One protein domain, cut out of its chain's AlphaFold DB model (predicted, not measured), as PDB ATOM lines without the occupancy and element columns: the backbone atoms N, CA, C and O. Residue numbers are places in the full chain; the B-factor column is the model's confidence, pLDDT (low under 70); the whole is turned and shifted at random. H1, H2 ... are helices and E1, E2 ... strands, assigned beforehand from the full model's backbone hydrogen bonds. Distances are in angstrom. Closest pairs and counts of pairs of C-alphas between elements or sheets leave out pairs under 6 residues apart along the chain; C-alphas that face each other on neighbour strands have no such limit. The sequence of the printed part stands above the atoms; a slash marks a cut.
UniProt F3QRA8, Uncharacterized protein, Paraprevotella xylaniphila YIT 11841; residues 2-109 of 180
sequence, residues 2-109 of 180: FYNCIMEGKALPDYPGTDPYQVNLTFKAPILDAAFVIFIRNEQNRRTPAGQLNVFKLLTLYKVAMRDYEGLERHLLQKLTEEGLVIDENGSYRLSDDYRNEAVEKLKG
ATOM      1  N   PHE A   2       5.029 -52.152 -14.632       45.72
ATOM      2  CA  PHE A   2       6.369 -52.392 -14.055       45.72
ATOM      3  C   PHE A   2       7.349 -53.026 -15.054       45.72
ATOM      4  O   PHE A   2       8.489 -52.592 -15.161       45.72
ATOM      5  N   TYR A   3       6.859 -53.984 -15.842       46.41
ATOM      6  CA  TYR A   3       7.618 -54.646 -16.903       46.41
ATOM      7  C   TYR A   3       8.273 -53.657 -17.888       46.41
ATOM      8  O   TYR A   3       9.474 -53.731 -18.105       46.41
ATOM      9  N   ASN A   4       7.531 -52.671 -18.405       49.69
ATOM     10  CA  ASN A   4       8.067 -51.706 -19.376       49.69
ATOM     11  C   ASN A   4       9.094 -50.760 -18.734       49.69
ATOM     12  O   ASN A   4      10.124 -50.482 -19.331       49.69
ATOM     13  N   CYS A   5       8.864 -50.316 -17.491       51.62
ATOM     14  CA  CYS A   5       9.820 -49.455 -16.783       51.62
ATOM     15  C   CYS A   5      11.158 -50.168 -16.527       51.62
ATOM     16  O   CYS A   5      12.210 -49.559 -16.705       51.62
ATOM     17  N   ILE A   6      11.118 -51.459 -16.169       54.03
ATOM     18  CA  ILE A   6      12.318 -52.288 -15.968       54.03
ATOM     19  C   ILE A   6      13.056 -52.503 -17.295       54.03
ATOM     20  O   ILE A   6      14.271 -52.345 -17.347       54.03
ATOM     21  N   MET A   7      12.327 -52.810 -18.371       56.41
ATOM     22  CA  MET A   7      12.915 -53.047 -19.694       56.41
ATOM     23  C   MET A   7      13.516 -51.778 -20.321       56.41
ATOM     24  O   MET A   7      14.484 -51.867 -21.067       56.41
ATOM     25  N   GLU A   8      12.979 -50.599 -19.996       60.94
ATOM     26  CA  GLU A   8      13.445 -49.302 -20.505       60.94
ATOM     27  C   GLU A   8      14.458 -48.601 -19.576       60.94
ATOM     28  O   GLU A   8      14.879 -47.480 -19.862       60.94
ATOM     29  N   GLY A   9      14.841 -49.218 -18.449       48.66
ATOM     30  CA  GLY A   9      15.794 -48.643 -17.486       48.66
ATOM     31  C   GLY A   9      15.287 -47.388 -16.760       48.66
ATOM     32  O   GLY A   9      16.083 -46.574 -16.293       48.66
ATOM     33  N   LYS A  10      13.966 -47.201 -16.679       53.47
ATOM     34  CA  LYS A  10      13.330 -46.035 -16.050       53.47
ATOM     35  C   LYS A  10      13.035 -46.299 -14.575       53.47
ATOM     36  O   LYS A  10      12.871 -47.440 -14.143       53.47
ATOM     37  N   ALA A  11      12.939 -45.223 -13.794       55.69
ATOM     38  CA  ALA A  11      12.542 -45.304 -12.393       55.69
ATOM     39  C   ALA A  11      11.156 -45.962 -12.254       55.69
ATOM     40  O   ALA A  11      10.252 -45.693 -13.049       55.69
ATOM     41  N   LEU A  12      11.003 -46.830 -11.249       64.06
ATOM     42  CA  LEU A  12       9.736 -47.507 -10.982       64.06
ATOM     43  C   LEU A  12       8.662 -46.495 -10.546       64.06
ATOM     44  O   LEU A  12       8.986 -45.577  -9.791       64.06
ATOM     45  N   PRO A  13       7.397 -46.673 -10.965       66.00
ATOM     46  CA  PRO A  13       6.296 -45.849 -10.480       66.00
ATOM     47  C   PRO A  13       6.128 -45.969  -8.958       66.00
ATOM     48  O   PRO A  13       6.102 -47.078  -8.420       66.00
ATOM     49  N   ASP A  14       5.990 -44.833  -8.277       62.41
ATOM     50  CA  ASP A  14       5.814 -44.714  -6.832       62.41
ATOM     51  C   ASP A  14       4.379 -44.272  -6.459       62.41
ATOM     52  O   ASP A  14       3.797 -43.373  -7.069       62.41
ATOM     53  N   TYR A  15       3.802 -44.922  -5.433       59.72
ATOM     54  CA  TYR A  15       2.403 -44.760  -4.980       59.72
ATOM     55  C   TYR A  15       2.227 -44.158  -3.564       59.72
ATOM     56  O   TYR A  15       1.258 -44.506  -2.888       59.72
ATOM     57  N   PRO A  16       3.102 -43.271  -3.048       59.81
ATOM     58  CA  PRO A  16       3.109 -42.923  -1.621       59.81
ATOM     59  C   PRO A  16       1.848 -42.193  -1.122       59.81
ATOM     60  O   PRO A  16       1.685 -42.044   0.083       59.81
ATOM     61  N   GLY A  17       0.964 -41.739  -2.018       60.41
ATOM     62  CA  GLY A  17      -0.312 -41.096  -1.680       60.41
ATOM     63  C   GLY A  17      -1.550 -41.892  -2.090       60.41
ATOM     64  O   GLY A  17      -2.608 -41.291  -2.235       60.41
ATOM     65  N   THR A  18      -1.414 -43.190  -2.378       65.06
ATOM     66  CA  THR A  18      -2.566 -44.052  -2.677       65.06
ATOM     67  C   THR A  18      -3.188 -44.544  -1.377       65.06
ATOM     68  O   THR A  18      -2.495 -45.104  -0.530       65.06
ATOM     69  N   ASP A  19      -4.495 -44.351  -1.237       64.00
ATOM     70  CA  ASP A  19      -5.301 -44.855  -0.131       64.00
ATOM     71  C   ASP A  19      -6.480 -45.701  -0.672       64.00
ATOM     72  O   ASP A  19      -6.665 -45.796  -1.889       64.00
ATOM     73  N   PRO A  20      -7.271 -46.365   0.193       68.75
ATOM     74  CA  PRO A  20      -8.381 -47.222  -0.240       68.75
ATOM     75  C   PRO A  20      -9.478 -46.518  -1.059       68.75
ATOM     76  O   PRO A  20     -10.299 -47.195  -1.674       68.75
ATOM     77  N   TYR A  21      -9.509 -45.186  -1.058       63.81
ATOM     78  CA  TYR A  21     -10.496 -44.349  -1.736       63.81
ATOM     79  C   TYR A  21      -9.912 -43.587  -2.936       63.81
ATOM     80  O   TYR A  21     -10.678 -43.143  -3.794       63.81
ATOM     81  N   GLN A  22      -8.585 -43.459  -3.043       46.50
ATOM     82  CA  GLN A  22      -7.925 -42.749  -4.135       46.50
ATOM     83  C   GLN A  22      -6.604 -43.402  -4.562       46.50
ATOM     84  O   GLN A  22      -5.690 -43.601  -3.768       46.50
ATOM     85  N   VAL A  23      -6.453 -43.619  -5.872       60.91
ATOM     86  CA  VAL A  23      -5.165 -43.968  -6.489       60.91
ATOM     87  C   VAL A  23      -4.414 -42.693  -6.859       60.91
ATOM     88  O   VAL A  23      -4.942 -41.843  -7.577       60.91
ATOM     89  N   ASN A  24      -3.171 -42.570  -6.391       41.00
ATOM     90  CA  ASN A  24      -2.293 -41.443  -6.691       41.00
ATOM     91  C   ASN A  24      -1.012 -41.934  -7.377       41.00
ATOM     92  O   ASN A  24      -0.271 -42.746  -6.820       41.00
ATOM     93  N   LEU A  25      -0.764 -41.426  -8.583       52.38
ATOM     94  CA  LEU A  25       0.389 -41.751  -9.415       52.38
ATOM     95  C   LEU A  25       1.202 -40.477  -9.645       52.38
ATOM     96  O   LEU A  25       0.732 -39.541 -10.292       52.38
ATOM     97  N   THR A  26       2.427 -40.441  -9.121       47.38
ATOM     98  CA  THR A  26       3.303 -39.270  -9.243       47.38
ATOM     99  C   THR A  26       4.307 -39.480 -10.369       47.38
ATOM    100  O   THR A  26       5.244 -40.260 -10.243       47.38
ATOM    101  N   PHE A  27       4.154 -38.753 -11.474       47.81
ATOM    102  CA  PHE A  27       5.170 -38.734 -12.525       47.81
ATOM    103  C   PHE A  27       6.246 -37.702 -12.198       47.81
ATOM    104  O   PHE A  27       6.016 -36.495 -12.260       47.81
ATOM    105  N   LYS A  28       7.456 -38.174 -11.897       40.38
ATOM    106  CA  LYS A  28       8.647 -37.321 -11.837       40.38
ATOM    107  C   LYS A  28       9.204 -37.150 -13.248       40.38
ATOM    108  O   LYS A  28      10.107 -37.870 -13.658       40.38
ATOM    109  N   ALA A  29       8.639 -36.215 -14.004       48.97
ATOM    110  CA  ALA A  29       9.163 -35.830 -15.308       48.97
ATOM    111  C   ALA A  29       9.966 -34.525 -15.158       48.97
ATOM    112  O   ALA A  29       9.355 -33.469 -14.970       48.97
ATOM    113  N   PRO A  30      11.315 -34.542 -15.204       52.75
ATOM    114  CA  PRO A  30      12.051 -33.302 -15.422       52.75
ATOM    115  C   PRO A  30      11.555 -32.674 -16.729       52.75
ATOM    116  O   PRO A  30      11.263 -33.389 -17.689       52.75
ATOM    117  N   ILE A  31      11.421 -31.346 -16.773       53.78
ATOM    118  CA  ILE A  31      11.046 -30.644 -18.007       53.78
ATOM    119  C   ILE A  31      12.200 -30.835 -18.997       53.78
ATOM    120  O   ILE A  31      13.209 -30.139 -18.915       53.78
ATOM    121  N   LEU A  32      12.063 -31.819 -19.887       59.28
ATOM    122  CA  LEU A  32      13.071 -32.155 -20.896       59.28
ATOM    123  C   LEU A  32      13.127 -31.098 -21.998       59.28
ATOM    124  O   LEU A  32      14.195 -30.842 -22.544       59.28
ATOM    125  N   ASP A  33      11.987 -30.465 -22.287       66.50
ATOM    126  CA  ASP A  33      11.888 -29.461 -23.332       66.50
ATOM    127  C   ASP A  33      11.041 -28.251 -22.904       66.50
ATOM    128  O   ASP A  33       9.807 -28.282 -22.889       66.50
ATOM    129  N   ALA A  34      11.721 -27.158 -22.544       66.25
ATOM    130  CA  ALA A  34      11.075 -25.897 -22.183       66.25
ATOM    131  C   ALA A  34      10.329 -25.267 -23.374       66.25
ATOM    132  O   ALA A  34       9.304 -24.614 -23.164       66.25
ATOM    133  N   ALA A  35      10.794 -25.516 -24.605       67.19
ATOM    134  CA  ALA A  35      10.135 -25.097 -25.840       67.19
ATOM    135  C   ALA A  35       8.705 -25.616 -25.909       67.19
ATOM    136  O   ALA A  35       7.751 -24.867 -26.109       67.19
ATOM    137  N   PHE A  36       8.579 -26.920 -25.677       76.06
ATOM    138  CA  PHE A  36       7.319 -27.628 -25.744       76.06
ATOM    139  C   PHE A  36       6.331 -27.114 -24.695       76.06
ATOM    140  O   PHE A  36       5.162 -26.890 -24.998       76.06
ATOM    141  N   VAL A  37       6.802 -26.839 -23.474       75.12
ATOM    142  CA  VAL A  37       5.951 -26.277 -22.412       75.12
ATOM    143  C   VAL A  37       5.408 -24.901 -22.798       75.12
ATOM    144  O   VAL A  37       4.231 -24.625 -22.564       75.12
ATOM    145  N   ILE A  38       6.243 -24.038 -23.380       71.12
ATOM    146  CA  ILE A  38       5.834 -22.696 -23.815       71.12
ATOM    147  C   ILE A  38       4.838 -22.790 -24.971       71.12
ATOM    148  O   ILE A  38       3.782 -22.164 -24.907       71.12
ATOM    149  N   PHE A  39       5.132 -23.618 -25.972       78.06
ATOM    150  CA  PHE A  39       4.249 -23.877 -27.107       78.06
ATOM    151  C   PHE A  39       2.853 -24.324 -26.652       78.06
ATOM    152  O   PHE A  39       1.857 -23.682 -26.981       78.06
ATOM    153  N   ILE A  40       2.776 -25.357 -25.806       82.69
ATOM    154  CA  ILE A  40       1.499 -25.861 -25.287       82.69
ATOM    155  C   ILE A  40       0.759 -24.795 -24.476       82.69
ATOM    156  O   ILE A  40      -0.456 -24.665 -24.607       82.69
ATOM    157  N   ARG A  41       1.460 -24.018 -23.642       77.44
ATOM    158  CA  ARG A  41       0.824 -22.949 -22.854       77.44
ATOM    159  C   ARG A  41       0.236 -21.858 -23.738       77.44
ATOM    160  O   ARG A  41      -0.896 -21.446 -23.502       77.44
ATOM    161  N   ASN A  42       0.980 -21.413 -24.746       77.00
ATOM    162  CA  ASN A  42       0.507 -20.403 -25.683       77.00
ATOM    163  C   ASN A  42      -0.741 -20.898 -26.421       77.00
ATOM    164  O   ASN A  42      -1.743 -20.188 -26.467       77.00
ATOM    165  N   GLU A  43      -0.729 -22.144 -26.890       81.19
ATOM    166  CA  GLU A  43      -1.877 -22.743 -27.571       81.19
ATOM    167  C   GLU A  43      -3.100 -22.920 -26.662       81.19
ATOM    168  O   GLU A  43      -4.223 -22.621 -27.065       81.19
ATOM    169  N   GLN A  44      -2.909 -23.328 -25.407       77.75
ATOM    170  CA  GLN A  44      -4.010 -23.466 -24.446       77.75
ATOM    171  C   GLN A  44      -4.626 -22.119 -24.044       77.75
ATOM    172  O   GLN A  44      -5.830 -22.053 -23.802       77.75
ATOM    173  N   ASN A  45      -3.826 -21.049 -23.998       76.44
ATOM    174  CA  ASN A  45      -4.293 -19.701 -23.660       76.44
ATOM    175  C   ASN A  45      -5.066 -19.029 -24.805       76.44
ATOM    176  O   ASN A  45      -5.913 -18.177 -24.551       76.44
ATOM    177  N   ARG A  46      -4.787 -19.399 -26.062       78.50
ATOM    178  CA  ARG A  46      -5.508 -18.892 -27.246       78.50
ATOM    179  C   ARG A  46      -6.888 -19.534 -27.419       78.50
ATOM    180  O   ARG A  46      -7.722 -19.009 -28.152       78.50
ATOM    181  N   ARG A  47      -7.129 -20.676 -26.768       82.25
ATOM    182  CA  ARG A  47      -8.346 -21.484 -26.910       82.25
ATOM    183  C   ARG A  47      -9.386 -21.124 -25.850       82.25
ATOM    184  O   ARG A  47      -9.065 -20.767 -24.721       82.25
ATOM    185  N   THR A  48     -10.662 -21.270 -26.203       84.06
ATOM    186  CA  THR A  48     -11.760 -21.213 -25.228       84.06
ATOM    187  C   THR A  48     -11.730 -22.455 -24.325       84.06
ATOM    188  O   THR A  48     -11.203 -23.487 -24.745       84.06
ATOM    189  N   PRO A  49     -12.327 -22.426 -23.115       73.12
ATOM    190  CA  PRO A  49     -12.288 -23.563 -22.185       73.12
ATOM    191  C   PRO A  49     -12.778 -24.891 -22.787       73.12
ATOM    192  O   PRO A  49     -12.227 -25.946 -22.492       73.12
ATOM    193  N   ALA A  50     -13.771 -24.846 -23.680       74.06
ATOM    194  CA  ALA A  50     -14.288 -26.028 -24.376       74.06
ATOM    195  C   ALA A  50     -13.382 -26.518 -25.528       74.06
ATOM    196  O   ALA A  50     -13.504 -27.661 -25.960       74.06
ATOM    197  N   GLY A  51     -12.491 -25.661 -26.036       75.75
ATOM    198  CA  GLY A  51     -11.579 -25.948 -27.147       75.75
ATOM    199  C   GLY A  51     -10.153 -26.302 -26.722       75.75
ATOM    200  O   GLY A  51      -9.302 -26.525 -27.591       75.75
ATOM    201  N   GLN A  52      -9.877 -26.335 -25.415       80.25
ATOM    202  CA  GLN A  52      -8.569 -26.683 -24.866       80.25
ATOM    203  C   GLN A  52      -8.134 -28.094 -25.281       80.25
ATOM    204  O   GLN A  52      -8.944 -29.011 -25.450       80.25
ATOM    205  N   LEU A  53      -6.828 -28.275 -25.475       84.44
ATOM    206  CA  LEU A  53      -6.270 -29.570 -25.856       84.44
ATOM    207  C   LEU A  53      -6.447 -30.545 -24.691       84.44
ATOM    208  O   LEU A  53      -5.966 -30.286 -23.585       84.44
ATOM    209  N   ASN A  54      -7.117 -31.671 -24.939       84.06
ATOM    210  CA  ASN A  54      -7.241 -32.720 -23.933       84.06
ATOM    211  C   ASN A  54      -5.924 -33.505 -23.773       84.06
ATOM    212  O   ASN A  54      -5.005 -33.397 -24.588       84.06
ATOM    213  N   VAL A  55      -5.870 -34.357 -22.748       81.00
ATOM    214  CA  VAL A  55      -4.694 -35.171 -22.404       81.00
ATOM    215  C   VAL A  55      -4.178 -36.025 -23.572       81.00
ATOM    216  O   VAL A  55      -2.973 -36.070 -23.798       81.00
ATOM    217  N   PHE A  56      -5.052 -36.650 -24.363       82.81
ATOM    218  CA  PHE A  56      -4.668 -37.461 -25.524       82.81
ATOM    219  C   PHE A  56      -4.050 -36.622 -26.648       82.81
ATOM    220  O   PHE A  56      -3.045 -37.021 -27.238       82.81
ATOM    221  N   LYS A  57      -4.597 -35.427 -26.910       86.25
ATOM    222  CA  LYS A  57      -4.006 -34.480 -27.870       86.25
ATOM    223  C   LYS A  57      -2.630 -34.004 -27.403       86.25
ATOM    224  O   LYS A  57      -1.690 -33.996 -28.190       86.25
ATOM    225  N   LEU A  58      -2.492 -33.673 -26.119       85.19
ATOM    226  CA  LEU A  58      -1.219 -33.254 -25.521       85.19
ATOM    227  C   LEU A  58      -0.158 -34.361 -25.580       85.19
ATOM    228  O   LEU A  58       0.975 -34.101 -25.976       85.19
ATOM    229  N   LEU A  59      -0.535 -35.599 -25.244       82.12
ATOM    230  CA  LEU A  59       0.338 -36.771 -25.354       82.12
ATOM    231  C   LEU A  59       0.775 -37.016 -26.799       82.12
ATOM    232  O   LEU A  59       1.943 -37.311 -27.037       82.12
ATOM    233  N   THR A  60      -0.139 -36.854 -27.757       86.50
ATOM    234  CA  THR A  60       0.164 -36.987 -29.189       86.50
ATOM    235  C   THR A  60       1.185 -35.939 -29.633       86.50
ATOM    236  O   THR A  60       2.182 -36.291 -30.256       86.50
ATOM    237  N   LEU A  61       1.001 -34.670 -29.254       87.50
ATOM    238  CA  LEU A  61       1.959 -33.599 -29.558       87.50
ATOM    239  C   LEU A  61       3.329 -33.854 -28.918       87.50
ATOM    240  O   LEU A  61       4.353 -33.643 -29.562       87.50
ATOM    241  N   TYR A  62       3.359 -34.343 -27.675       83.06
ATOM    242  CA  TYR A  62       4.604 -34.678 -26.981       83.06
ATOM    243  C   TYR A  62       5.354 -35.817 -27.677       83.06
ATOM    244  O   TYR A  62       6.559 -35.730 -27.903       83.06
ATOM    245  N   LYS A  63       4.631 -36.864 -28.076       83.06
ATOM    246  CA  LYS A  63       5.166 -37.987 -28.849       83.06
ATOM    247  C   LYS A  63       5.751 -37.539 -30.189       83.06
ATOM    248  O   LYS A  63       6.890 -37.878 -30.502       83.06
ATOM    249  N   VAL A  64       5.031 -36.684 -30.922       84.12
ATOM    250  CA  VAL A  64       5.528 -36.065 -32.163       84.12
ATOM    251  C   VAL A  64       6.793 -35.232 -31.904       84.12
ATOM    252  O   VAL A  64       7.751 -35.350 -32.666       84.12
ATOM    253  N   ALA A  65       6.851 -34.451 -30.817       79.94
ATOM    254  CA  ALA A  65       8.044 -33.680 -30.439       79.94
ATOM    255  C   ALA A  65       9.266 -34.578 -30.176       79.94
ATOM    256  O   ALA A  65      10.376 -34.271 -30.609       79.94
ATOM    257  N   MET A  66       9.047 -35.713 -29.508       73.44
ATOM    258  CA  MET A  66      10.082 -36.700 -29.183       73.44
ATOM    259  C   MET A  66      10.418 -37.645 -30.347       73.44
ATOM    260  O   MET A  66      11.297 -38.491 -30.201       73.44
ATOM    261  N   ARG A  67       9.749 -37.497 -31.504       69.44
ATOM    262  CA  ARG A  67       9.831 -38.408 -32.664       69.44
ATOM    263  C   ARG A  67       9.484 -39.863 -32.322       69.44
ATOM    264  O   ARG A  67       9.959 -40.791 -32.971       69.44
ATOM    265  N   ASP A  68       8.647 -40.048 -31.307       75.00
ATOM    266  CA  ASP A  68       8.078 -41.334 -30.928       75.00
ATOM    267  C   ASP A  68       6.710 -41.484 -31.599       75.00
ATOM    268  O   ASP A  68       5.704 -40.941 -31.140       75.00
ATOM    269  N   TYR A  69       6.676 -42.195 -32.723       77.88
ATOM    270  CA  TYR A  69       5.450 -42.397 -33.496       77.88
ATOM    271  C   TYR A  69       4.704 -43.686 -33.124       77.88
ATOM    272  O   TYR A  69       3.690 -44.019 -33.745       77.88
ATOM    273  N   GLU A  70       5.176 -44.422 -32.115       73.88
ATOM    274  CA  GLU A  70       4.618 -45.721 -31.771       73.88
ATOM    275  C   GLU A  70       3.257 -45.571 -31.069       73.88
ATOM    276  O   GLU A  70       3.083 -44.811 -30.107       73.88
ATOM    277  N   GLY A  71       2.249 -46.285 -31.576       76.88
ATOM    278  CA  GLY A  71       0.892 -46.266 -31.023       76.88
ATOM    279  C   GLY A  71       0.157 -44.928 -31.166       76.88
ATOM    280  O   GLY A  71      -0.737 -44.649 -30.369       76.88
ATOM    281  N   LEU A  72       0.529 -44.081 -32.133       81.75
ATOM    282  CA  LEU A  72      -0.201 -42.844 -32.410       81.75
ATOM    283  C   LEU A  72      -1.563 -43.116 -33.059       81.75
ATOM    284  O   LEU A  72      -1.682 -43.811 -34.071       81.75
ATOM    285  N   GLU A  73      -2.607 -42.509 -32.500       85.12
ATOM    286  CA  GLU A  73      -3.959 -42.613 -33.036       85.12
ATOM    287  C   GLU A  73      -4.124 -41.707 -34.261       85.12
ATOM    288  O   GLU A  73      -4.099 -40.478 -34.167       85.12
ATOM    289  N   ARG A  74      -4.350 -42.316 -35.433       85.62
ATOM    290  CA  ARG A  74      -4.453 -41.597 -36.718       85.62
ATOM    291  C   ARG A  74      -5.507 -40.491 -36.718       85.62
ATOM    292  O   ARG A  74      -5.282 -39.434 -37.291       85.62
ATOM    293  N   HIS A  75      -6.638 -40.712 -36.051       89.06
ATOM    294  CA  HIS A  75      -7.717 -39.726 -35.998       89.06
ATOM    295  C   HIS A  75      -7.346 -38.485 -35.164       89.06
ATOM    296  O   HIS A  75      -7.833 -37.393 -35.450       89.06
ATOM    297  N   LEU A  76      -6.485 -38.627 -34.145       87.69
ATOM    298  CA  LEU A  76      -5.954 -37.494 -33.385       87.69
ATOM    299  C   LEU A  76      -4.918 -36.735 -34.207       87.69
ATOM    300  O   LEU A  76      -4.978 -35.511 -34.255       87.69
ATOM    301  N   LEU A  77      -4.017 -37.451 -34.887       88.00
ATOM    302  CA  LEU A  77      -3.041 -36.850 -35.799       88.00
ATOM    303  C   LEU A  77      -3.720 -36.040 -36.901       88.00
ATOM    304  O   LEU A  77      -3.339 -34.897 -37.135       88.00
ATOM    305  N   GLN A  78      -4.762 -36.593 -37.522       89.62
ATOM    306  CA  GLN A  78      -5.521 -35.893 -38.552       89.62
ATOM    307  C   GLN A  78      -6.142 -34.602 -38.003       89.62
ATOM    308  O   GLN A  78      -5.911 -33.537 -38.565       89.62
ATOM    309  N   LYS A  79      -6.825 -34.662 -36.852       90.44
ATOM    310  CA  LYS A  79      -7.388 -33.464 -36.204       90.44
ATOM    311  C   LYS A  79      -6.324 -32.428 -35.842       90.44
ATOM    312  O   LYS A  79      -6.546 -31.239 -36.015       90.44
ATOM    313  N   LEU A  80      -5.173 -32.855 -35.328       90.25
ATOM    314  CA  LEU A  80      -4.077 -31.947 -34.975       90.25
ATOM    315  C   LEU A  80      -3.414 -31.324 -36.211       90.25
ATOM    316  O   LEU A  80      -2.913 -30.204 -36.126       90.25
ATOM    317  N   THR A  81      -3.438 -32.029 -37.342       90.56
ATOM    318  CA  THR A  81      -2.974 -31.522 -38.640       90.56
ATOM    319  C   THR A  81      -3.966 -30.512 -39.214       90.56
ATOM    320  O   THR A  81      -3.565 -29.437 -39.647       90.56
ATOM    321  N   GLU A  82      -5.269 -30.800 -39.137       89.56
ATOM    322  CA  GLU A  82      -6.348 -29.863 -39.496       89.56
ATOM    323  C   GLU A  82      -6.322 -28.596 -38.626       89.56
ATOM    324  O   GLU A  82      -6.546 -27.494 -39.119       89.56
ATOM    325  N   GLU A  83      -5.995 -28.736 -37.337       88.06
ATOM    326  CA  GLU A  83      -5.794 -27.618 -36.405       88.06
ATOM    327  C   GLU A  83      -4.461 -26.872 -36.623       88.06
ATOM    328  O   GLU A  83      -4.203 -25.887 -35.935       88.06
ATOM    329  N   GLY A  84      -3.606 -27.321 -37.549       87.88
ATOM    330  CA  GLY A  84      -2.333 -26.674 -37.878       87.88
ATOM    331  C   GLY A  84      -1.245 -26.806 -36.807       87.88
ATOM    332  O   GLY A  84      -0.250 -26.091 -36.866       87.88
ATOM    333  N   LEU A  85      -1.410 -27.704 -35.829       88.19
ATOM    334  CA  LEU A  85      -0.435 -27.953 -34.756       88.19
ATOM    335  C   LEU A  85       0.637 -28.974 -35.143       88.19
ATOM    336  O   LEU A  85       1.726 -28.988 -34.567       88.19
ATOM    337  N   VAL A  86       0.311 -29.845 -36.097       89.19
ATOM    338  CA  VAL A  86       1.197 -30.868 -36.650       89.19
ATOM    339  C   VAL A  86       1.254 -30.677 -38.162       89.19
ATOM    340  O   VAL A  86       0.239 -30.410 -38.794       89.19
ATOM    341  N   ILE A  87       2.443 -30.805 -38.736       87.69
ATOM    342  CA  ILE A  87       2.688 -30.743 -40.175       87.69
ATOM    343  C   ILE A  87       3.135 -32.135 -40.619       87.69
ATOM    344  O   ILE A  87       4.042 -32.719 -40.017       87.69
ATOM    345  N   ASP A  88       2.481 -32.662 -41.653       85.12
ATOM    346  CA  ASP A  88       2.880 -33.897 -42.328       85.12
ATOM    347  C   ASP A  88       3.895 -33.563 -43.429       85.12
ATOM    348  O   ASP A  88       3.588 -32.867 -44.397       85.12
ATOM    349  N   GLU A  89       5.125 -34.034 -43.257       79.12
ATOM    350  CA  GLU A  89       6.191 -33.985 -44.250       79.12
ATOM    351  C   GLU A  89       6.411 -35.393 -44.807       79.12
ATOM    352  O   GLU A  89       7.262 -36.144 -44.321       79.12
ATOM    353  N   ASN A  90       5.626 -35.748 -45.830       66.56
ATOM    354  CA  ASN A  90       5.770 -36.969 -46.631       66.56
ATOM    355  C   ASN A  90       6.006 -38.240 -45.791       66.56
ATOM    356  O   ASN A  90       6.926 -39.016 -46.061       66.56
ATOM    357  N   GLY A  91       5.168 -38.460 -44.772       67.88
ATOM    358  CA  GLY A  91       5.235 -39.647 -43.911       67.88
ATOM    359  C   GLY A  91       6.041 -39.456 -42.625       67.88
ATOM    360  O   GLY A  91       6.203 -40.408 -41.861       67.88
ATOM    361  N   SER A  92       6.507 -38.235 -42.355       74.25
ATOM    362  CA  SER A  92       7.041 -37.830 -41.056       74.25
ATOM    363  C   SER A  92       6.212 -36.690 -40.472       74.25
ATOM    364  O   SER A  92       5.892 -35.726 -41.159       74.25
ATOM    365  N   TYR A  93       5.851 -36.793 -39.193       83.44
ATOM    366  CA  TYR A  93       5.107 -35.739 -38.506       83.44
ATOM    367  C   TYR A  93       6.059 -34.847 -37.722       83.44
ATOM    368  O   TYR A  93       6.903 -35.340 -36.964       83.44
ATOM    369  N   ARG A  94       5.872 -33.535 -37.844       83.69
ATOM    370  CA  ARG A  94       6.549 -32.534 -37.017       83.69
ATOM    371  C   ARG A  94       5.551 -31.572 -36.391       83.69
ATOM    372  O   ARG A  94       4.444 -31.416 -36.891       83.69
ATOM    373  N   LEU A  95       5.943 -30.910 -35.307       86.06
ATOM    374  CA  LEU A  95       5.148 -29.815 -34.750       86.06
ATOM    375  C   LEU A  95       5.193 -28.579 -35.659       86.06
ATOM    376  O   LEU A  95       6.128 -28.405 -36.452       86.06
ATOM    377  N   SER A  96       4.162 -27.747 -35.533       85.12
ATOM    378  CA  SER A  96       3.983 -26.523 -36.308       85.12
ATOM    379  C   SER A  96       5.131 -25.532 -36.139       85.12
ATOM    380  O   SER A  96       5.934 -25.614 -35.205       85.12
ATOM    381  N   ASP A  97       5.217 -24.561 -37.046       75.50
ATOM    382  CA  ASP A  97       6.275 -23.551 -36.987       75.50
ATOM    383  C   ASP A  97       6.183 -22.673 -35.725       75.50
ATOM    384  O   ASP A  97       7.198 -22.156 -35.274       75.50
ATOM    385  N   ASP A  98       5.021 -22.621 -35.061       72.56
ATOM    386  CA  ASP A  98       4.847 -21.999 -33.741       72.56
ATOM    387  C   ASP A  98       5.617 -22.719 -32.616       72.56
ATOM    388  O   ASP A  98       5.986 -22.099 -31.620       72.56
ATOM    389  N   TYR A  99       5.915 -24.013 -32.768       67.75
ATOM    390  CA  TYR A  99       6.842 -24.730 -31.885       67.75
ATOM    391  C   TYR A  99       8.309 -24.416 -32.223       67.75
ATOM    392  O   TYR A  99       9.157 -24.359 -31.333       67.75
ATOM    393  N   ARG A 100       8.609 -24.159 -33.503       60.97
ATOM    394  CA  ARG A 100       9.924 -23.702 -33.990       60.97
ATOM    395  C   ARG A 100      10.134 -22.194 -33.883       60.97
ATOM    396  O   ARG A 100      11.178 -21.708 -34.320       60.97
ATOM    397  N   ASN A 101       9.158 -21.462 -33.348       55.00
ATOM    398  CA  ASN A 101       9.152 -20.011 -33.380       55.00
ATOM    399  C   ASN A 101      10.455 -19.497 -32.760       55.00
ATOM    400  O   ASN A 101      10.869 -19.976 -31.705       55.00
ATOM    401  N   GLU A 102      11.119 -18.547 -33.415       50.34
ATOM    402  CA  GLU A 102      12.442 -18.036 -33.033       50.34
ATOM    403  C   GLU A 102      12.553 -17.704 -31.536       50.34
ATOM    404  O   GLU A 102      13.621 -17.850 -30.954       50.34
ATOM    405  N   ALA A 103      11.455 -17.299 -30.894       47.94
ATOM    406  CA  ALA A 103      11.366 -17.056 -29.458       47.94
ATOM    407  C   ALA A 103      11.775 -18.270 -28.602       47.94
ATOM    408  O   ALA A 103      12.414 -18.110 -27.573       47.94
ATOM    409  N   VAL A 104      11.457 -19.486 -29.030       49.25
ATOM    410  CA  VAL A 104      11.743 -20.739 -28.327       49.25
ATOM    411  C   VAL A 104      13.217 -21.153 -28.448       49.25
ATOM    412  O   VAL A 104      13.821 -21.564 -27.457       49.25
ATOM    413  N   GLU A 105      13.822 -20.986 -29.627       52.59
ATOM    414  CA  GLU A 105      15.273 -21.145 -29.821       52.59
ATOM    415  C   GLU A 105      16.055 -20.036 -29.102       52.59
ATOM    416  O   GLU A 105      17.057 -20.310 -28.448       52.59
ATOM    417  N   LYS A 106      15.558 -18.795 -29.123       50.00
ATOM    418  CA  LYS A 106      16.135 -17.674 -28.368       50.00
ATOM    419  C   LYS A 106      16.021 -17.886 -26.845       50.00
ATOM    420  O   LYS A 106      16.897 -17.465 -26.094       50.00
ATOM    421  N   LEU A 107      14.981 -18.584 -26.378       53.56
ATOM    422  CA  LEU A 107      14.781 -18.953 -24.970       53.56
ATOM    423  C   LEU A 107      15.600 -20.179 -24.519       53.56
ATOM    424  O   LEU A 107      15.759 -20.378 -23.308       53.56
ATOM    425  N   LYS A 108      16.161 -20.988 -25.437       51.41
ATOM    426  CA  LYS A 108      17.063 -22.095 -25.069       51.41
ATOM    427  C   LYS A 108      18.284 -21.547 -24.324       51.41
ATOM    428  O   LYS A 108      19.069 -20.758 -24.838       51.41
ATOM    429  N   GLY A 109      18.454 -21.982 -23.075       55.53
ATOM    430  CA  GLY A 109      19.539 -21.540 -22.189       55.53
ATOM    431  C   GLY A 109      19.155 -20.442 -21.190       55.53
ATOM    432  O   GLY A 109      20.000 -20.044 -20.380       55.53
TER     433      GLY A 109
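AT A GLANCE: This is residues 2 to 109 of the 180 residues of an uncharacterized protein of Paraprevotella xylaniphila YIT 11841 (UniProt F3QRA8). A small body of crossed helices, H2, H3 and H4, has the hairpin E1 E2 packed on H3 and H4 and the short H5 beside the beginning of H2. A long arm, residues 2 to 33, leads away from this body, doubles back on itself and bears the short H1 at its far end. The printed part has 108 residues, with five helices and two strands in the order H1 H2 H3 H4 E1 E2 H5; the strands form one antiparallel sheet, E1 - E2. The class is mostly helix, though under half of the residues are in named elements. The whole is loose, with a radius of gyration of the C-alphas of 16.4 A and spans of 43 by 35 by 32 A.

IN THESE COORDINATES: H1, residues 2 to 7, begins at C-alpha 2 (6.369, -52.392, -14.055). H2, residues 34 to 46, is 18.7 A long; H3, residues 55 to 65, 15.1 A; H4, residues 74 to 82, 12.2 A. E1 is residues 86 to 89 and E2 residues 92 to 95. H5, residues 102 to 107, ends at C-alpha 107 (14.781, -18.953, -24.970).

HOW THE PARTS SIT: H1 is apart from H2. H2 and H3, a helical hairpin, only just touch, with 3 pairs of C-alphas within 8 A, Phe 36 and Tyr 62 closest at 7.7 A. H3 touches H4 about perpendicular, at 78 degrees, closest at the C-alphas of Lys 57 and Leu 76, 6.6 A. The closest C-alphas of H3 and E2 are Val 64 and Arg 94, 6.1 A; those of H4 and E1 are Leu 80 and Val 86, 5.6 A. In the hairpin E1 E2, N 87 and O 94 are 2.8 A apart. H5 touches H2 at a steep tilt of 55 degrees, C-alphas 35 and 104 closest at 5.3 A. In all five helices every O i to N i+4 pair is within hydrogen-bond range.

THE WHOLE: The C-alphas of Pro 20 and Asn 90, the two farthest apart, are 49.6 A apart. The printed part has no cut; the link H1 to H2 is long, 26 residues. Residues 45 to 51, of which 45 to 46 belong to H2, stand free. Mean pLDDT of the printed part is 70.6, with residues 2 to 35, 67, 90 to 91 and 99 to 109 under 70.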